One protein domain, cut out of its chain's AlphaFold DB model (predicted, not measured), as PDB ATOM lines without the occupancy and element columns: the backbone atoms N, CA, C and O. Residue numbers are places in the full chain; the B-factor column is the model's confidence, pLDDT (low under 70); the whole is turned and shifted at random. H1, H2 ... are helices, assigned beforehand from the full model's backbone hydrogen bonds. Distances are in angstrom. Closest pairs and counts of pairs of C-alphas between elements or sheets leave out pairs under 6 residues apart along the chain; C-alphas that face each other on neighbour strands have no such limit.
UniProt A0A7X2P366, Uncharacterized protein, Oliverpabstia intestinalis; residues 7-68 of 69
ATOM      1  N   LYS A   7     -58.493 -35.044   2.565       63.34
ATOM      2  CA  LYS A   7     -57.833 -34.236   3.601       63.34
ATOM      3  C   LYS A   7     -56.916 -33.147   3.036       63.34
ATOM      4  O   LYS A   7     -56.709 -32.144   3.701       63.34
ATOM      5  N   GLU A   8     -56.402 -33.335   1.825       62.84
ATOM      6  CA  GLU A   8     -55.441 -32.466   1.130       62.84
ATOM      7  C   GLU A   8     -56.121 -31.521   0.127       62.84
ATOM      8  O   GLU A   8     -55.494 -30.611  -0.407       62.84
ATOM      9  N   GLN A   9     -57.420 -31.716  -0.128       67.75
ATOM     10  CA  GLN A   9     -58.230 -30.839  -0.983       67.75
ATOM     11  C   GLN A   9     -58.696 -29.569  -0.256       67.75
ATOM     12  O   GLN A   9     -59.416 -28.754  -0.833       67.75
ATOM     13  N   ASN A  10     -58.302 -29.395   1.007       75.44
ATOM     14  CA  ASN A  10     -58.537 -28.161   1.740       75.44
ATOM     15  C   ASN A  10     -57.645 -27.025   1.194       75.44
ATOM     16  O   ASN A  10     -56.634 -27.264   0.532       75.44
ATOM     17  N   GLU A  11     -58.010 -25.780   1.492       72.62
ATOM     18  CA  GLU A  11     -57.310 -24.591   0.988       72.62
ATOM     19  C   GLU A  11     -55.815 -24.580   1.369       72.62
ATOM     20  O   GLU A  11     -54.964 -24.253   0.544       72.62
ATOM     21  N   SER A  12     -55.472 -25.045   2.576       77.00
ATOM     22  CA  SER A  12     -54.085 -25.187   3.039       77.00
ATOM     23  C   SER A  12     -53.307 -26.251   2.255       77.00
ATOM     24  O   SER A  12     -52.146 -26.028   1.916       77.00
ATOM     25  N   GLY A  13     -53.931 -27.387   1.935       80.81
ATOM     26  CA  GLY A  13     -53.322 -28.457   1.143       80.81
ATOM     27  C   GLY A  13     -53.056 -28.010  -0.293       80.81
ATOM     28  O   GLY A  13     -51.934 -28.130  -0.782       80.81
ATOM     29  N   ILE A  14     -54.035 -27.376  -0.945       82.06
ATOM     30  CA  ILE A  14     -53.870 -26.842  -2.309       82.06
ATOM     31  C   ILE A  14     -52.736 -25.808  -2.366       82.06
ATOM     32  O   ILE A  14     -51.919 -25.843  -3.290       82.06
ATOM     33  N   ILE A  15     -52.636 -24.918  -1.373       84.50
ATOM     34  CA  ILE A  15     -51.538 -23.943  -1.281       84.50
ATOM     35  C   ILE A  15     -50.181 -24.646  -1.097       84.50
ATOM     36  O   ILE A  15     -49.193 -24.215  -1.699       84.50
ATOM     37  N   CYS A  16     -50.119 -25.728  -0.313       84.56
ATOM     38  CA  CYS A  16     -48.909 -26.538  -0.136       84.56
ATOM     39  C   CYS A  16     -48.433 -27.121  -1.480       84.56
ATOM     40  O   CYS A  16     -47.285 -26.918  -1.882       84.56
ATOM     41  N   TRP A  17     -49.350 -27.714  -2.247       86.31
ATOM     42  CA  TRP A  17     -49.070 -28.252  -3.580       86.31
ATOM     43  C   TRP A  17     -48.671 -27.179  -4.599       86.31
ATOM     44  O   TRP A  17     -47.740 -27.385  -5.379       86.31
ATOM     45  N   MET A  18     -49.316 -26.009  -4.585       88.06
ATOM     46  CA  MET A  18     -48.917 -24.878  -5.435       88.06
ATOM     47  C   MET A  18     -47.490 -24.409  -5.129       88.06
ATOM     48  O   MET A  18     -46.726 -24.124  -6.053       88.06
ATOM     49  N   ARG A  19     -47.105 -24.354  -3.846       87.44
ATOM     50  CA  ARG A  19     -45.731 -24.021  -3.435       87.44
ATOM     51  C   ARG A  19     -44.738 -25.097  -3.856       87.44
ATOM     52  O   ARG A  19     -43.677 -24.751  -4.367       87.44
ATOM     53  N   PHE A  20     -45.096 -26.371  -3.705       87.94
ATOM     54  CA  PHE A  20     -44.271 -27.495  -4.140       87.94
ATOM     55  C   PHE A  20     -43.979 -27.450  -5.645       87.94
ATOM     56  O   PHE A  20     -42.821 -27.487  -6.048       87.94
ATOM     57  N   LEU A  21     -45.008 -27.288  -6.480       86.75
ATOM     58  CA  LEU A  21     -44.852 -27.220  -7.939       86.75
ATOM     59  C   LEU A  21     -44.114 -25.954  -8.413       86.75
ATOM     60  O   LEU A  21     -43.540 -25.947  -9.500       86.75
ATOM     61  N   GLY A  22     -44.136 -24.884  -7.614       86.62
ATOM     62  CA  GLY A  22     -43.430 -23.632  -7.890       86.62
ATOM     63  C   GLY A  22     -42.005 -23.550  -7.330       86.62
ATOM     64  O   GLY A  22     -41.305 -22.576  -7.626       86.62
ATOM     65  N   ALA A  23     -41.568 -24.521  -6.523       88.94
ATOM     66  CA  ALA A  23     -40.263 -24.485  -5.875       88.94
ATOM     67  C   ALA A  23     -39.122 -24.647  -6.887       88.94
ATOM     68  O   ALA A  23     -39.186 -25.445  -7.823       88.94
ATOM     69  N   LYS A  24     -38.050 -23.869  -6.696       83.88
ATOM     70  CA  LYS A  24     -36.920 -23.809  -7.643       83.88
ATOM     71  C   LYS A  24     -35.636 -24.386  -7.077       83.88
ATOM     72  O   LYS A  24     -34.681 -24.602  -7.822       83.88
ATOM     73  N   SER A  25     -35.585 -24.614  -5.768       84.94
ATOM     74  CA  SER A  25     -34.381 -25.072  -5.096       84.94
ATOM     75  C   SER A  25     -34.609 -26.354  -4.312       84.94
ATOM     76  O   SER A  25     -35.643 -26.573  -3.683       84.94
ATOM     77  N   ARG A  26     -33.571 -27.191  -4.282       83.69
ATOM     78  CA  ARG A  26     -33.543 -28.422  -3.488       83.69
ATOM     79  C   ARG A  26     -33.822 -28.171  -2.001       83.69
ATOM     80  O   ARG A  26     -34.490 -28.964  -1.355       83.69
ATOM     81  N   LYS A  27     -33.350 -27.034  -1.484       86.06
ATOM     82  CA  LYS A  27     -33.516 -26.626  -0.083       86.06
ATOM     83  C   LYS A  27     -34.978 -26.350   0.281       86.06
ATOM     84  O   LYS A  27     -35.383 -26.634   1.402       86.06
ATOM     85  N   GLU A  28     -35.757 -25.799  -0.651       85.12
ATOM     86  CA  GLU A  28     -37.197 -25.583  -0.464       85.12
ATOM     87  C   GLU A  28     -37.946 -26.912  -0.429       85.12
ATOM     88  O   GLU A  28     -38.752 -27.121   0.474       85.12
ATOM     89  N   PHE A  29     -37.623 -27.834  -1.340       85.56
ATOM     90  CA  PHE A  29     -38.200 -29.177  -1.327       85.56
ATOM     91  C   PHE A  29     -37.901 -29.927  -0.028       85.56
ATOM     92  O   PHE A  29     -38.822 -30.421   0.609       85.56
ATOM     93  N   GLU A  30     -36.643 -29.939   0.423       86.94
ATOM     94  CA  GLU A  30     -36.240 -30.600   1.674       86.94
ATOM     95  C   GLU A  30     -36.902 -29.985   2.916       86.94
ATOM     96  O   GLU A  30     -37.106 -30.675   3.913       86.94
ATOM     97  N   LYS A  31     -37.222 -28.685   2.886       89.12
ATOM     98  CA  LYS A  31     -37.955 -28.033   3.973       89.12
ATOM     99  C   LYS A  31     -39.423 -28.458   3.981       89.12
ATOM    100  O   LYS A  31     -39.925 -28.823   5.035       89.12
ATOM    101  N   MET A  32     -40.084 -28.438   2.823       85.69
ATOM    102  CA  MET A  32     -41.502 -28.804   2.711       85.69
ATOM    103  C   MET A  32     -41.733 -30.301   2.962       85.69
ATOM    104  O   MET A  32     -42.672 -30.658   3.660       85.69
ATOM    105  N   ALA A  33     -40.831 -31.163   2.488       86.12
ATOM    106  CA  ALA A  33     -40.866 -32.605   2.727       86.12
ATOM    107  C   ALA A  33     -40.789 -32.968   4.223       86.12
ATOM    108  O   ALA A  33     -41.428 -33.901   4.688       86.12
ATOM    109  N   LYS A  34     -40.052 -32.192   5.029       85.50
ATOM    110  CA  LYS A  34     -39.995 -32.418   6.485       85.50
ATOM    111  C   LYS A  34     -41.289 -32.062   7.212       85.50
ATOM    112  O   LYS A  34     -41.507 -32.551   8.317       85.50
ATOM    113  N   GLU A  35     -42.079 -31.160   6.644       81.94
ATOM    114  CA  GLU A  35     -43.287 -30.623   7.269       81.94
ATOM    115  C   GLU A  35     -44.548 -31.386   6.822       81.94
ATOM    116  O   GLU A  35     -45.515 -31.443   7.581       81.94
ATOM    117  N   ASP A  36     -44.530 -32.012   5.640       83.44
ATOM    118  CA  ASP A  36     -45.692 -32.660   5.028       83.44
ATOM    119  C   ASP A  36     -45.329 -34.024   4.407       83.44
ATOM    120  O   ASP A  36     -44.510 -34.121   3.491       83.44
ATOM    121  N   PHE A  37     -45.970 -35.087   4.906       83.81
ATOM    122  CA  PHE A  37     -45.733 -36.475   4.490       83.81
ATOM    123  C   PHE A  37     -46.035 -36.722   3.005       83.81
ATOM    124  O   PHE A  37     -45.318 -37.478   2.350       83.81
ATOM    125  N   TYR A  38     -47.078 -36.098   2.454       83.25
ATOM    126  CA  TYR A  38     -47.433 -36.295   1.047       83.25
ATOM    127  C   TYR A  38     -46.478 -35.540   0.124       83.25
ATOM    128  O   TYR A  38     -46.156 -36.016  -0.968       83.25
ATOM    129  N   ILE A  39     -45.969 -34.392   0.579       87.25
ATOM    130  CA  ILE A  39     -44.906 -33.670  -0.118       87.25
ATOM    131  C   ILE A  39     -43.581 -34.437  -0.070       87.25
ATOM    132  O   ILE A  39     -42.867 -34.447  -1.073       87.25
ATOM    133  N   ASP A  40     -43.259 -35.105   1.039       87.31
ATOM    134  CA  ASP A  40     -42.084 -35.982   1.137       87.31
ATOM    135  C   ASP A  40     -42.154 -37.131   0.125       87.31
ATOM    136  O   ASP A  40     -41.233 -37.325  -0.673       87.31
ATOM    137  N   GLU A  41     -43.291 -37.833   0.074       88.44
ATOM    138  CA  GLU A  41     -43.506 -38.928  -0.876       88.44
ATOM    139  C   GLU A  41     -43.398 -38.443  -2.333       88.44
ATOM    140  O   GLU A  41     -42.718 -39.061  -3.161       88.44
ATOM    141  N   ALA A  42     -44.008 -37.296  -2.649       89.06
ATOM    142  CA  ALA A  42     -43.908 -36.687  -3.972       89.06
ATOM    143  C   ALA A  42     -42.475 -36.251  -4.312       89.06
ATOM    144  O   ALA A  42     -42.034 -36.405  -5.456       89.06
ATOM    145  N   TYR A  43     -41.733 -35.726  -3.336       88.94
ATOM    146  CA  TYR A  43     -40.351 -35.300  -3.517       88.94
ATOM    147  C   TYR A  43     -39.407 -36.480  -3.779       88.94
ATOM    148  O   TYR A  43     -38.604 -36.429  -4.718       88.94
ATOM    149  N   GLU A  44     -39.520 -37.570  -3.018       88.94
ATOM    150  CA  GLU A  44     -38.706 -38.769  -3.245       88.94
ATOM    151  C   GLU A  44     -39.051 -39.448  -4.579       88.94
ATOM    152  O   GLU A  44     -38.144 -39.864  -5.310       88.94
ATOM    153  N   MET A  45     -40.329 -39.466  -4.979       89.19
ATOM    154  CA  MET A  45     -40.725 -39.947  -6.307       89.19
ATOM    155  C   MET A  45     -40.113 -39.093  -7.430       89.19
ATOM    156  O   MET A  45     -39.529 -39.633  -8.373       89.19
ATOM    157  N   LEU A  46     -40.167 -37.762  -7.309       87.50
ATOM    158  CA  LEU A  46     -39.574 -36.832  -8.277       87.50
ATOM    159  C   LEU A  46     -38.059 -37.043  -8.425       87.50
ATOM    160  O   LEU A  46     -37.514 -37.010  -9.534       87.50
ATOM    161  N   LYS A  47     -37.366 -37.277  -7.311       86.69
ATOM    162  CA  LYS A  47     -35.925 -37.544  -7.269       86.69
ATOM    163  C   LYS A  47     -35.564 -38.870  -7.938       86.69
ATOM    164  O   LYS A  47     -34.578 -38.913  -8.673       86.69
ATOM    165  N   HIS A  48     -36.363 -39.916  -7.731       88.56
ATOM    166  CA  HIS A  48     -36.183 -41.197  -8.411       88.56
ATOM    167  C   HIS A  48     -36.348 -41.049  -9.932       88.56
ATOM    168  O   HIS A  48     -35.437 -41.394 -10.683       88.56
ATOM    169  N   MET A  49     -37.437 -40.410 -10.377       85.31
ATOM    170  CA  MET A  49     -37.686 -40.148 -11.800       85.31
ATOM    171  C   MET A  49     -36.575 -39.304 -12.438       85.31
ATOM    172  O   MET A  49     -36.115 -39.606 -13.537       85.31
ATOM    173  N   SER A  50     -36.093 -38.273 -11.737       81.44
ATOM    174  CA  SER A  50     -35.007 -37.414 -12.230       81.44
ATOM    175  C   SER A  50     -33.676 -38.163 -12.364       81.44
ATOM    176  O   SER A  50     -32.896 -37.893 -13.279       81.44
ATOM    177  N   ALA A  51     -33.389 -39.098 -11.455       83.00
ATOM    178  CA  ALA A  51     -32.177 -39.909 -11.517       83.00
ATOM    179  C   ALA A  51     -32.199 -40.873 -12.712       83.00
ATOM    180  O   ALA A  51     -31.182 -41.029 -13.393       83.00
ATOM    181  N   ASP A  52     -33.353 -41.474 -12.990       82.69
ATOM    182  CA  ASP A  52     -33.533 -42.359 -14.139       82.69
ATOM    183  C   ASP A  52     -33.490 -41.593 -15.468       82.69
ATOM    184  O   ASP A  52     -32.818 -42.028 -16.404       82.69
ATOM    185  N   GLU A  53     -34.102 -40.406 -15.531       80.56
ATOM    186  CA  GLU A  53     -34.015 -39.487 -16.675       80.56
ATOM    187  C   GLU A  53     -32.552 -39.127 -16.984       80.56
ATOM    188  O   GLU A  53     -32.103 -39.230 -18.126       80.56
ATOM    189  N   LYS A  54     -31.767 -38.779 -15.955       84.31
ATOM    190  CA  LYS A  54     -30.346 -38.455 -16.116       84.31
ATOM    191  C   LYS A  54     -29.547 -39.642 -16.662       84.31
ATOM    192  O   LYS A  54     -28.769 -39.467 -17.597       84.31
ATOM    193  N   LYS A  55     -29.761 -40.847 -16.121       82.31
ATOM    194  CA  LYS A  55     -29.104 -42.069 -16.617       82.31
ATOM    195  C   LYS A  55     -29.475 -42.369 -18.069       82.31
ATOM    196  O   LYS A  55     -28.603 -42.747 -18.849       82.31
ATOM    197  N   ARG A  56     -30.746 -42.181 -18.445       80.31
ATOM    198  CA  ARG A  56     -31.205 -42.346 -19.831       80.31
ATOM    199  C   ARG A  56     -30.490 -41.372 -20.768       80.31
ATOM    200  O   ARG A  56     -29.958 -41.798 -21.788       80.31
ATOM    201  N   LEU A  57     -30.419 -40.093 -20.396       83.94
ATOM    202  CA  LEU A  57     -29.738 -39.064 -21.186       83.94
ATOM    203  C   LEU A  57     -28.237 -39.346 -21.347       83.94
ATOM    204  O   LEU A  57     -27.696 -39.176 -22.437       83.94
ATOM    205  N   GLU A  58     -27.562 -39.810 -20.290       87.44
ATOM    206  CA  GLU A  58     -26.151 -40.215 -20.356       87.44
ATOM    207  C   GLU A  58     -25.940 -41.394 -21.322       87.44
ATOM    208  O   GLU A  58     -24.990 -41.389 -22.110       87.44
ATOM    209  N   TYR A  59     -26.841 -42.380 -21.307       82.31
ATOM    210  CA  TYR A  59     -26.797 -43.516 -22.226       82.31
ATOM    211  C   TYR A  59     -27.014 -43.089 -23.687       82.31
ATOM    212  O   TYR A  59     -26.211 -43.451 -24.549       82.31
ATOM    213  N   GLU A  60     -28.024 -42.259 -23.966       82.81
ATOM    214  CA  GLU A  60     -28.284 -41.722 -25.311       82.81
ATOM    215  C   GLU A  60     -27.131 -40.854 -25.830       82.81
ATOM    216  O   GLU A  60     -26.774 -40.924 -27.007       82.81
ATOM    217  N   ALA A  61     -26.537 -40.025 -24.965       87.81
ATOM    218  CA  ALA A  61     -25.385 -39.204 -25.321       87.81
ATOM    219  C   ALA A  61     -24.177 -40.073 -25.686       87.81
ATOM    220  O   ALA A  61     -23.481 -39.778 -26.660       87.81
ATOM    221  N   ARG A  62     -23.963 -41.172 -24.948       82.50
ATOM    222  CA  ARG A  62     -22.950 -42.170 -25.285       82.50
ATOM    223  C   ARG A  62     -23.258 -42.791 -26.643       82.50
ATOM    224  O   ARG A  62     -22.430 -42.670 -27.532       82.50
ATOM    225  N   GLU A  63     -24.433 -43.377 -26.860       79.75
ATOM    226  CA  GLU A  63     -24.769 -43.997 -28.154       79.75
ATOM    227  C   GLU A  63     -24.627 -43.032 -29.338       79.75
ATOM    228  O   GLU A  63     -24.026 -43.387 -30.350       79.75
ATOM    229  N   LYS A  64     -25.086 -41.783 -29.199       78.25
ATOM    230  CA  LYS A  64     -24.903 -40.753 -30.235       78.25
ATOM    231  C   LYS A  64     -23.434 -40.437 -30.502       78.25
ATOM    232  O   LYS A  64     -23.096 -40.161 -31.648       78.25
ATOM    233  N   ALA A  65     -22.572 -40.455 -29.485       77.88
ATOM    234  CA  ALA A  65     -21.136 -40.265 -29.672       77.88
ATOM    235  C   ALA A  65     -20.499 -41.441 -30.429       77.88
ATOM    236  O   ALA A  65     -19.664 -41.209 -31.294       77.88
ATOM    237  N   TRP A  66     -20.929 -42.678 -30.156       68.00
ATOM    238  CA  TRP A  66     -20.459 -43.876 -30.862       68.00
ATOM    239  C   TRP A  66     -20.952 -43.942 -32.317       68.00
ATOM    240  O   TRP A  66     -20.187 -44.327 -33.188       68.00
ATOM    241  N   MET A  67     -22.185 -43.511 -32.599       67.00
ATOM    242  CA  MET A  67     -22.764 -43.493 -33.955       67.00
ATOM    243  C   MET A  67     -22.216 -42.379 -34.865       67.00
ATOM    244  O   MET A  67     -22.589 -42.302 -36.034       67.00
ATOM    245  N   LYS A  68     -21.394 -41.467 -34.331       64.50
ATOM    246  CA  LYS A  68     -20.849 -40.311 -35.064       64.50
ATOM    247  C   LYS A  68     -19.408 -40.522 -35.565       64.50
ATOM    248  O   LYS A  68     -18.850 -39.584 -36.135       64.50
TER     249      LYS A  68
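This is residues 7 to 68 of the 69 residues of an uncharacterized protein of Oliverpabstia intestinalis (UniProt A0A7X2P366). One long helix, H3, has a small head round its first residues, and its residues 45 to 66, with residues 67 and 68 after them, stick out from that head as a free arm. The head is made by the two short helices H1 and H2 with the first residues of H3: H2 folds back into H3 as a helical hairpin, and H1 stands near both of them more loosely. The printed part has 62 residues, with three named helices in the order H1, H2, H3 and no named strand, and the class is all helix. The whole is extended, with a radius of gyration of the C-alphas of 16.4 A. It spans 54 by 21 by 17 A, and the arm, residues 45 to 68, makes the length.

The printed part begins at Lys 7, and H1 follows at residues 11 to 22, with C-alpha 11 at (-57.310, -24.591, 0.988); it is 16.5 A long from first to last C-alpha. After a tight link of 3 residues comes H2, residues 26 to 35, 14.7 A long, with C-alpha 26 at (-33.543, -28.422, -3.488). A tight link of 1 residue leads to H3, residues 37 to 66, the longest helix with 30 residues and 44.1 A, which ends with C-alpha 66 at (-20.459, -43.876, -30.862).

H1, H2 and H3 form an up and down bundle, a group of helices in which each runs against the one before it in the chain. H1 and H2 are close but not clearly touching; their closest C-alphas, those of Phe 20 and Phe 29, are 6.9 A apart. They run opposite ways at a shallow tilt of 22 degrees. H2 and H3 touch and form a helical hairpin, running opposite ways at a shallow tilt of 30 degrees. Their closest C-alphas, those of Ala 33 and Asp 40, are 3.9 A apart, and H3 touches H2 with residues 39 to 43 alone. H1 and H3 are close but not clearly touching, with the closest C-alphas, those of Phe 20 and Ile 39, 7.4 A apart. They run the same way at a shallow tilt of 20 degrees. Every O i to N i+4 pair is within hydrogen-bond range in H1 and H3, and 5 of 6 are in H2.

The two C-alphas farthest apart, those of Asn 10 and Lys 68, are 54.1 A apart. Residues 45 to 68, of which 45 to 66 belong to H3, stand free. Without them the body has 38 residues, spans 25 by 17 by 13 A and has a radius of gyration of 9.3 A. The printed part has no cut, and both links between the helices are tight. The mean pLDDT of the printed part is 82.6; residues 7 to 9 and 66 to 68 are under 70.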